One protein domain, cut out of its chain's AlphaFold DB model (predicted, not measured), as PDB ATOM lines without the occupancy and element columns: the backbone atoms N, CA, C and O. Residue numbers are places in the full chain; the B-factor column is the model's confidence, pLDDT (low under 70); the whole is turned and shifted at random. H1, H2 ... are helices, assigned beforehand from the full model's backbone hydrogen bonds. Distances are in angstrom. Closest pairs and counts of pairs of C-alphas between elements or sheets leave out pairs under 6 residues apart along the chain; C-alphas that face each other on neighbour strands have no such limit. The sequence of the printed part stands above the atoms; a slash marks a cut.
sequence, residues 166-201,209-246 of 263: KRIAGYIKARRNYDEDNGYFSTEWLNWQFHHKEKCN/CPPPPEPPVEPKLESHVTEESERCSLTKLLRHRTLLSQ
ATOM      1  N   LYS A 166     130.521  35.749  33.961       92.38
ATOM      2  CA  LYS A 166     130.260  35.451  32.541       92.38
ATOM      3  C   LYS A 166     129.337  34.243  32.352       92.38
ATOM      4  O   LYS A 166     128.486  34.271  31.470       92.38
ATOM      5  N   ARG A 167     129.488  33.198  33.175       93.12
ATOM      6  CA  ARG A 167     128.645  31.993  33.112       93.12
ATOM      7  C   ARG A 167     127.228  32.300  33.578       93.12
ATOM      8  O   ARG A 167     126.287  31.974  32.869       93.12
ATOM      9  N   ILE A 168     127.092  33.019  34.692       92.50
ATOM     10  CA  ILE A 168     125.783  33.445  35.205       92.50
ATOM     11  C   ILE A 168     125.084  34.368  34.195       92.50
ATOM     12  O   ILE A 168     123.902  34.202  33.915       92.50
ATOM     13  N   ALA A 169     125.815  35.307  33.591       91.19
ATOM     14  CA  ALA A 169     125.286  36.185  32.551       91.19
ATOM     15  C   ALA A 169     124.824  35.412  31.307       91.19
ATOM     16  O   ALA A 169     123.753  35.697  30.771       91.19
ATOM     17  N   GLY A 170     125.626  34.438  30.865       91.38
ATOM     18  CA  GLY A 170     125.290  33.550  29.755       91.38
ATOM     19  C   GLY A 170     124.032  32.734  30.039       91.38
ATOM     20  O   GLY A 170     123.148  32.690  29.192       91.38
ATOM     21  N   TYR A 171     123.910  32.188  31.249       92.38
ATOM     22  CA  TYR A 171     122.713  31.477  31.692       92.38
ATOM     23  C   TYR A 171     121.475  32.376  31.711       92.38
ATOM     24  O   TYR A 171     120.451  31.990  31.166       92.38
ATOM     25  N   ILE A 172     121.561  33.595  32.257       89.38
ATOM     26  CA  ILE A 172     120.425  34.534  32.264       89.38
ATOM     27  C   ILE A 172     119.956  34.833  30.834       89.38
ATOM     28  O   ILE A 172     118.756  34.891  30.579       89.38
ATOM     29  N   LYS A 173     120.894  35.003  29.893       90.00
ATOM     30  CA  LYS A 173     120.559  35.196  28.479       90.00
ATOM     31  C   LYS A 173     119.912  33.943  27.881       90.00
ATOM     32  O   LYS A 173     118.861  34.057  27.267       90.00
ATOM     33  N   ALA A 174     120.519  32.774  28.076       90.56
ATOM     34  CA  ALA A 174     119.987  31.507  27.579       90.56
ATOM     35  C   ALA A 174     118.584  31.235  28.134       90.56
ATOM     36  O   ALA A 174     117.717  30.780  27.402       90.56
ATOM     37  N   ARG A 175     118.345  31.579  29.404       89.12
ATOM     38  CA  ARG A 175     117.044  31.413  30.038       89.12
ATOM     39  C   ARG A 175     115.986  32.339  29.462       89.12
ATOM     40  O   ARG A 175     114.885  31.881  29.211       89.12
ATOM     41  N   ARG A 176     116.332  33.600  29.189       86.62
ATOM     42  CA  ARG A 176     115.424  34.523  28.499       86.62
ATOM     43  C   ARG A 176     115.028  33.993  27.122       86.62
ATOM     44  O   ARG A 176     113.847  33.977  26.811       86.62
ATOM     45  N   ASN A 177     116.004  33.526  26.345       89.19
ATOM     46  CA  ASN A 177     115.736  32.932  25.037       89.19
ATOM     47  C   ASN A 177     114.838  31.693  25.166       89.19
ATOM     48  O   ASN A 177     113.860  31.584  24.447       89.19
ATOM     49  N   TYR A 178     115.117  30.809  26.128       89.88
ATOM     50  CA  TYR A 178     114.268  29.651  26.403       89.88
ATOM     51  C   TYR A 178     112.833  30.047  26.765       89.88
ATOM     52  O   TYR A 178     111.901  29.423  26.280       89.88
ATOM     53  N   ASP A 179     112.640  31.068  27.603       86.25
ATOM     54  CA  ASP A 179     111.298  31.514  27.987       86.25
ATOM     55  C   ASP A 179     110.538  32.101  26.771       86.25
ATOM     56  O   ASP A 179     109.338  31.858  26.627       86.25
ATOM     57  N   GLU A 180     111.231  32.819  25.875       88.62
ATOM     58  CA  GLU A 180     110.684  33.300  24.594       88.62
ATOM     59  C   GLU A 180     110.316  32.125  23.667       88.62
ATOM     60  O   GLU A 180     109.163  32.015  23.243       88.62
ATOM     61  N   ASP A 181     111.251  31.201  23.431       89.31
ATOM     62  CA  ASP A 181     111.066  30.007  22.596       89.31
ATOM     63  C   ASP A 181     109.951  29.103  23.141       89.31
ATOM     64  O   ASP A 181     109.140  28.579  22.384       89.31
ATOM     65  N   ASN A 182     109.847  28.957  24.464       89.12
ATOM     66  CA  ASN A 182     108.796  28.178  25.114       89.12
ATOM     67  C   ASN A 182     107.413  28.834  24.971       89.12
ATOM     68  O   ASN A 182     106.398  28.137  24.884       89.12
ATOM     69  N   GLY A 183     107.360  30.168  24.906       87.06
ATOM     70  CA  GLY A 183     106.147  30.907  24.553       87.06
ATOM     71  C   GLY A 183     105.692  30.625  23.117       87.06
ATOM     72  O   GLY A 183     104.510  30.349  22.885       87.06
ATOM     73  N   TYR A 184     106.629  30.621  22.163       88.56
ATOM     74  CA  TYR A 184     106.351  30.243  20.773       88.56
ATOM     75  C   TYR A 184     105.928  28.775  20.657       88.56
ATOM     76  O   TYR A 184     104.862  28.498  20.108       88.56
ATOM     77  N   PHE A 185     106.678  27.859  21.274       89.62
ATOM     78  CA  PHE A 185     106.364  26.431  21.325       89.62
ATOM     79  C   PHE A 185     104.965  26.170  21.886       89.62
ATOM     80  O   PHE A 185     104.208  25.398  21.308       89.62
ATOM     81  N   SER A 186     104.572  26.852  22.969       85.62
ATOM     82  CA  SER A 186     103.224  26.709  23.541       85.62
ATOM     83  C   SER A 186     102.131  27.060  22.525       85.62
ATOM     84  O   SER A 186     101.088  26.410  22.479       85.62
ATOM     85  N   THR A 187     102.376  28.067  21.684       89.50
ATOM     86  CA  THR A 187     101.450  28.481  20.622       89.50
ATOM     87  C   THR A 187     101.424  27.466  19.477       89.50
ATOM     88  O   THR A 187     100.346  27.068  19.032       89.50
ATOM     89  N   GLU A 188     102.591  27.006  19.019       88.81
ATOM     90  CA  GLU A 188     102.701  25.991  17.962       88.81
ATOM     91  C   GLU A 188     102.087  24.653  18.376       88.81
ATOM     92  O   GLU A 188     101.341  24.054  17.604       88.81
ATOM     93  N   TRP A 189     102.328  24.221  19.615       89.06
ATOM     94  CA  TRP A 189     101.750  23.011  20.189       89.06
ATOM     95  C   TRP A 189     100.220  23.070  20.221       89.06
ATOM     96  O   TRP A 189      99.556  22.115  19.818       89.06
ATOM     97  N   LEU A 190      99.644  24.197  20.660       88.88
ATOM     98  CA  LEU A 190      98.192  24.389  20.656       88.88
ATOM     99  C   LEU A 190      97.626  24.341  19.233       88.88
ATOM    100  O   LEU A 190      96.657  23.622  18.992       88.88
ATOM    101  N   ASN A 191      98.247  25.048  18.284       88.00
ATOM    102  CA  ASN A 191      97.820  25.040  16.882       88.00
ATOM    103  C   ASN A 191      97.878  23.635  16.275       88.00
ATOM    104  O   ASN A 191      96.932  23.209  15.608       88.00
ATOM    105  N   TRP A 192      98.961  22.899  16.537       88.44
ATOM    106  CA  TRP A 192      99.099  21.512  16.111       88.44
ATOM    107  C   TRP A 192      97.997  20.635  16.717       88.44
ATOM    108  O   TRP A 192      97.315  19.930  15.976       88.44
ATOM    109  N   GLN A 193      97.741  20.740  18.028       85.88
ATOM    110  CA  GLN A 193      96.680  19.971  18.688       85.88
ATOM    111  C   GLN A 193      95.289  20.264  18.117       85.88
ATOM    112  O   GLN A 193      94.509  19.327  17.936       85.88
ATOM    113  N   PHE A 194      94.954  21.529  17.846       85.75
ATOM    114  CA  PHE A 194      93.658  21.887  17.263       85.75
ATOM    115  C   PHE A 194      93.511  21.332  15.844       85.75
ATOM    116  O   PHE A 194      92.521  20.664  15.556       85.75
ATOM    117  N   HIS A 195      94.513  21.519  14.980       82.38
ATOM    118  CA  HIS A 195      94.463  20.999  13.612       82.38
ATOM    119  C   HIS A 195      94.449  19.475  13.544       82.38
ATOM    120  O   HIS A 195      93.733  18.913  12.713       82.38
ATOM    121  N   HIS A 196      95.217  18.812  14.410       81.50
ATOM    122  CA  HIS A 196      95.197  17.364  14.519       81.50
ATOM    123  C   HIS A 196      93.800  16.890  14.937       81.50
ATOM    124  O   HIS A 196      93.209  16.099  14.216       81.50
ATOM    125  N   LYS A 197      93.217  17.444  16.011       77.94
ATOM    126  CA  LYS A 197      91.877  17.056  16.497       77.94
ATOM    127  C   LYS A 197      90.738  17.365  15.519       77.94
ATOM    128  O   LYS A 197      89.759  16.632  15.489       77.94
ATOM    129  N   GLU A 198      90.831  18.439  14.737       77.69
ATOM    130  CA  GLU A 198      89.803  18.785  13.742       77.69
ATOM    131  C   GLU A 198      89.834  17.875  12.509       77.69
ATOM    132  O   GLU A 198      88.789  17.595  11.921       77.69
ATOM    133  N   LYS A 199      91.027  17.446  12.081       72.19
ATOM    134  CA  LYS A 199      91.223  16.750  10.798       72.19
ATOM    135  C   LYS A 199      91.571  15.274  10.946       72.19
ATOM    136  O   LYS A 199      91.547  14.550   9.952       72.19
ATOM    137  N   CYS A 200      91.888  14.823  12.155       71.75
ATOM    138  CA  CYS A 200      92.300  13.463  12.432       71.75
ATOM    139  C   CYS A 200      91.747  12.965  13.775       71.75
ATOM    140  O   CYS A 200      92.031  13.511  14.833       71.75
ATOM    141  N   ASN A 201      90.972  11.882  13.719       66.81
ATOM    142  CA  ASN A 201      90.448  11.169  14.891       66.81
ATOM    143  C   ASN A 201      91.256   9.896  15.205       66.81
ATOM    144  O   ASN A 201      90.741   8.992  15.860       66.81
ATOM    145  N   CYS A 209      99.463  13.079   9.691       77.62
ATOM    146  CA  CYS A 209      99.648  14.459  10.109       77.62
ATOM    147  C   CYS A 209     101.134  14.723  10.397       77.62
ATOM    148  O   CYS A 209     101.865  13.805  10.778       77.62
ATOM    149  N   PRO A 210     101.600  15.975  10.247       81.31
ATOM    150  CA  PRO A 210     102.971  16.322  10.591       81.31
ATOM    151  C   PRO A 210     103.259  15.978  12.061       81.31
ATOM    152  O   PRO A 210     102.341  16.050  12.888       81.31
ATOM    153  N   PRO A 211     104.511  15.622  12.398       84.75
ATOM    154  CA  PRO A 211     104.876  15.300  13.768       84.75
ATOM    155  C   PRO A 211     104.626  16.499  14.694       84.75
ATOM    156  O   PRO A 211     104.628  17.648  14.233       84.75
ATOM    157  N   PRO A 212     104.405  16.248  15.994       85.62
ATOM    158  CA  PRO A 212     104.301  17.319  16.971       85.62
ATOM    159  C   PRO A 212     105.576  18.180  16.988       85.62
ATOM    160  O   PRO A 212     106.668  17.650  16.758       85.62
ATOM    161  N   PRO A 213     105.463  19.488  17.287       88.81
ATOM    162  CA  PRO A 213     106.636  20.339  17.439       88.81
ATOM    163  C   PRO A 213     107.512  19.850  18.600       88.81
ATOM    164  O   PRO A 213     107.012  19.322  19.598       88.81
ATOM    165  N   GLU A 214     108.825  20.034  18.477       90.50
ATOM    166  CA  GLU A 214     109.781  19.667  19.522       90.50
ATOM    167  C   GLU A 214     109.861  20.760  20.601       90.50
ATOM    168  O   GLU A 214     109.922  21.948  20.272       90.50
ATOM    169  N   PRO A 215     109.879  20.395  21.895       89.69
ATOM    170  CA  PRO A 215     109.998  21.372  22.966       89.69
ATOM    171  C   PRO A 215     111.409  21.981  23.012       89.69
ATOM    172  O   PRO A 215     112.398  21.274  22.787       89.69
ATOM    173  N   PRO A 216     111.545  23.268  23.382       91.75
ATOM    174  CA  PRO A 216     112.855  23.874  23.575       91.75
ATOM    175  C   PRO A 216     113.591  23.235  24.760       91.75
ATOM    176  O   PRO A 216     112.988  22.785  25.738       91.75
ATOM    177  N   VAL A 217     114.925  23.220  24.698       91.81
ATOM    178  CA  VAL A 217     115.772  22.627  25.744       91.81
ATOM    179  C   VAL A 217     115.994  23.621  26.880       91.81
ATOM    180  O   VAL A 217     116.547  24.702  26.675       91.81
ATOM    181  N   GLU A 218     115.609  23.235  28.098       90.06
ATOM    182  CA  GLU A 218     115.787  24.072  29.284       90.06
ATOM    183  C   GLU A 218     117.284  24.280  29.600       90.06
ATOM    184  O   GLU A 218     118.025  23.305  29.778       90.06
ATOM    185  N   PRO A 219     117.766  25.535  29.696       91.62
ATOM    186  CA  PRO A 219     119.158  25.803  30.015       91.62
ATOM    187  C   PRO A 219     119.440  25.491  31.484       91.62
ATOM    188  O   PRO A 219     118.637  25.804  32.362       91.62
ATOM    189  N   LYS A 220     120.629  24.950  31.762       91.50
ATOM    190  CA  LYS A 220     121.107  24.657  33.121       91.50
ATOM    191  C   LYS A 220     122.285  25.550  33.492       91.50
ATOM    192  O   LYS A 220     123.154  25.834  32.665       91.50
ATOM    193  N   LEU A 221     122.311  26.011  34.743       90.38
ATOM    194  CA  LEU A 221     123.444  26.755  35.284       90.38
ATOM    195  C   LEU A 221     124.442  25.776  35.900       90.38
ATOM    196  O   LEU A 221     124.221  25.261  36.991       90.38
ATOM    197  N   GLU A 222     125.557  25.559  35.212       89.06
ATOM    198  CA  GLU A 222     126.618  24.663  35.668       89.06
ATOM    199  C   GLU A 222     127.953  25.399  35.788       89.06
ATOM    200  O   GLU A 222     128.231  26.372  35.075       89.06
ATOM    201  N   SER A 223     128.816  24.901  36.679       91.31
ATOM    202  CA  SER A 223     130.195  25.380  36.842       91.31
ATOM    203  C   SER A 223     130.314  26.891  37.104       91.31
ATOM    204  O   SER A 223     131.300  27.519  36.700       91.31
ATOM    205  N   HIS A 224     129.313  27.495  37.753       90.75
ATOM    206  CA  HIS A 224     129.265  28.933  38.043       90.75
ATOM    207  C   HIS A 224     130.085  29.342  39.264       90.75
ATOM    208  O   HIS A 224     130.305  30.535  39.449       90.75
ATOM    209  N   VAL A 225     130.547  28.386  40.065       93.75
ATOM    210  CA  VAL A 225     131.411  28.623  41.226       93.75
ATOM    211  C   VAL A 225     132.879  28.686  40.782       93.75
ATOM    212  O   VAL A 225     133.292  27.989  39.846       93.75
ATOM    213  N   THR A 226     133.655  29.566  41.413       94.19
ATOM    214  CA  THR A 226     135.114  29.680  41.236       94.19
ATOM    215  C   THR A 226     135.868  29.249  42.486       94.19
ATOM    216  O   THR A 226     135.283  29.033  43.545       94.19
ATOM    217  N   GLU A 227     137.190  29.193  42.371       92.31
ATOM    218  CA  GLU A 227     138.084  29.146  43.522       92.31
ATOM    219  C   GLU A 227     138.102  30.486  44.279       92.31
ATOM    220  O   GLU A 227     137.685  31.533  43.768       92.31
ATOM    221  N   GLU A 228     138.615  30.451  45.510       89.00
ATOM    222  CA  GLU A 228     138.755  31.614  46.395       89.00
ATOM    223  C   GLU A 228     139.708  32.688  45.841       89.00
ATOM    224  O   GLU A 228     139.495  33.884  46.051       89.00
ATOM    225  N   SER A 229     140.718  32.274  45.075       89.12
ATOM    226  CA  SER A 229     141.673  33.154  44.389       89.12
ATOM    227  C   SER A 229     141.023  34.030  43.308       89.12
ATOM    228  O   SER A 229     141.539  35.098  42.985       89.12
ATOM    229  N   GLU A 230     139.867  33.619  42.777       91.38
ATOM    230  CA  GLU A 230     139.155  34.289  41.682       91.38
ATOM    231  C   GLU A 230     137.918  35.072  42.153       91.38
ATOM    232  O   GLU A 230     137.016  35.366  41.359       91.38
ATOM    233  N   ARG A 231     137.851  35.418  43.447       93.19
ATOM    234  CA  ARG A 231     136.726  36.163  44.029       93.19
ATOM    235  C   ARG A 231     136.372  37.404  43.211       93.19
ATOM    236  O   ARG A 231     137.187  38.290  42.945       93.19
ATOM    237  N   CYS A 232     135.098  37.498  42.859       94.56
ATOM    238  CA  CYS A 232     134.525  38.670  42.235       94.56
ATOM    239  C   CYS A 232     134.138  39.692  43.305       94.56
ATOM    240  O   CYS A 232     133.385  39.364  44.218       94.56
ATOM    241  N   SER A 233     134.553  40.953  43.151       95.44
ATOM    242  CA  SER A 233     134.023  42.032  43.990       95.44
ATOM    243  C   SER A 233     132.530  42.254  43.730       95.44
ATOM    244  O   SER A 233     132.036  42.109  42.602       95.44
ATOM    245  N   LEU A 234     131.804  42.622  44.775       95.25
ATOM    246  CA  LEU A 234     130.398  42.986  44.731       95.25
ATOM    247  C   LEU A 234     130.177  44.218  43.846       95.25
ATOM    248  O   LEU A 234     129.250  44.216  43.040       95.25
ATOM    249  N   THR A 235     131.053  45.230  43.888       94.12
ATOM    250  CA  THR A 235     130.961  46.390  42.976       94.12
ATOM    251  C   THR A 235     131.008  45.957  41.514       94.12
ATOM    252  O   THR A 235     130.231  46.453  40.694       94.12
ATOM    253  N   LYS A 236     131.899  45.018  41.165       94.38
ATOM    254  CA  LYS A 236     132.003  44.496  39.794       94.38
ATOM    255  C   LYS A 236     130.736  43.746  39.385       94.38
ATOM    256  O   LYS A 236     130.303  43.878  38.243       94.38
ATOM    257  N   LEU A 237     130.140  42.994  40.307       94.19
ATOM    258  CA  LEU A 237     128.888  42.285  40.072       94.19
ATOM    259  C   LEU A 237     127.708  43.241  39.873       94.19
ATOM    260  O   LEU A 237     126.967  43.089  38.906       94.19
ATOM    261  N   LEU A 238     127.538  44.230  40.751       90.75
ATOM    262  CA  LEU A 238     126.396  45.152  40.697       90.75
ATOM    263  C   LEU A 238     126.453  46.084  39.482       90.75
ATOM    264  O   LEU A 238     125.420  46.498  38.970       90.75
ATOM    265  N   ARG A 239     127.653  46.360  38.959       89.06
ATOM    266  CA  ARG A 239     127.846  47.102  37.702       89.06
ATOM    267  C   ARG A 239     127.758  46.224  36.454       89.06
ATOM    268  O   ARG A 239     127.947  46.716  35.342       89.06
ATOM    269  N   HIS A 240     127.520  44.921  36.603       88.56
ATOM    270  CA  HIS A 240     127.457  44.028  35.458       88.56
ATOM    271  C   HIS A 240     126.234  44.361  34.595       88.56
ATOM    272  O   HIS A 240     125.102  44.389  35.074       88.56
ATOM    273  N   ARG A 241     126.447  44.552  33.287       79.50
ATOM    274  CA  ARG A 241     125.406  44.995  32.341       79.50
ATOM    275  C   ARG A 241     124.138  44.139  32.383       79.50
ATOM    276  O   ARG A 241     123.049  44.681  32.281       79.50
ATOM    277  N   THR A 242     124.276  42.824  32.556       75.25
ATOM    278  CA  THR A 242     123.139  41.887  32.666       75.25
ATOM    279  C   THR A 242     122.223  42.171  33.853       75.25
ATOM    280  O   THR A 242     121.055  41.813  33.787       75.25
ATOM    281  N   LEU A 243     122.739  42.778  34.923       69.94
ATOM    282  CA  LEU A 243     121.953  43.181  36.085       69.94
ATOM    283  C   LEU A 243     121.238  44.516  35.826       69.94
ATOM    284  O   LEU A 243     120.069  44.657  36.157       69.94
ATOM    285  N   LEU A 244     121.917  45.445  35.149       58.53
ATOM    286  CA  LEU A 244     121.380  46.757  34.762       58.53
ATOM    287  C   LEU A 244     120.324  46.680  33.643       58.53
ATOM    288  O   LEU A 244     119.532  47.599  33.475       58.53
ATOM    289  N   SER A 245     120.321  45.603  32.852       52.56
ATOM    290  CA  SER A 245     119.407  45.409  31.721       52.56
ATOM    291  C   SER A 245     118.203  44.514  32.029       52.56
ATOM    292  O   SER A 245     117.544  44.050  31.094       52.56
ATOM    293  N   GLN A 246     117.927  44.216  33.303       55.22
ATOM    294  CA  GLN A 246     116.735  43.454  33.674       55.22
ATOM    295  C   GLN A 246     115.543  44.399  33.840       55.22
ATOM    296  O   GLN A 246     115.577  45.263  34.716       55.22
TER     297      GLN A 246
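This is residues 166 to 201 and 209 to 246 of the 263 residues of an uncharacterized protein of Ajellomyces capsulatus (strain NAm1 / WU24) (UniProt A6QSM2). One long, nearly straight helix, H1, runs along most of a rod, and an extended stretch with no named element, residues 209 to 225, runs back alongside it. Beyond the first residues of H1 the backbone sticks out as a free stretch, residues 226 to 239, of which 234 to 238 belong to the small helix H2, and hooks round to the other side of H1, where the small helix H3 sits near the beginning of H1. The printed part has 74 residues with three named helices, H1, H2 and H3 in chain order, and no named strand; the class is all helix. The whole is extended, with a radius of gyration of the C-alphas of 19.5 A and spans of 63 by 24 by 11 A.

H1, residues 166 to 199, and H3, residues 241 to 244, are close but not clearly touching; their closest C-alphas, of Ala 169 and Thr 242, are 6.1 A apart. H2, residues 234 to 238, is apart from H1. H2 and H3 are close but not clearly touching, with the closest C-alphas, of Leu 238 and Leu 244, 7.9 A apart. In H1 and H2 every O i to N i+4 pair is within hydrogen-bond range; H3 is too short for such a pair, and its one O i to N i+3 pair is within range.

H1 begins at C-alpha 166, (130.260, 35.451, 32.541), and ends at C-alpha 199, (91.223, 16.750, 10.798), 48.4 A away. H2 has 5 residues and H3 has 4; H3 ends at C-alpha 244, (121.380, 46.757, 34.762).

The two C-alphas farthest apart, of Asn 201 and Ser 229, are 63.1 A apart. Residues 202 to 208 are not printed, and C-alphas 201 and 209 are 10.9 A apart across this cut, which falls in the link from H1 to H2. The link from H2 to H3 is tight. The mean pLDDT of the printed part is 86.5, with residue 201 and residues 243 to 246 under 70.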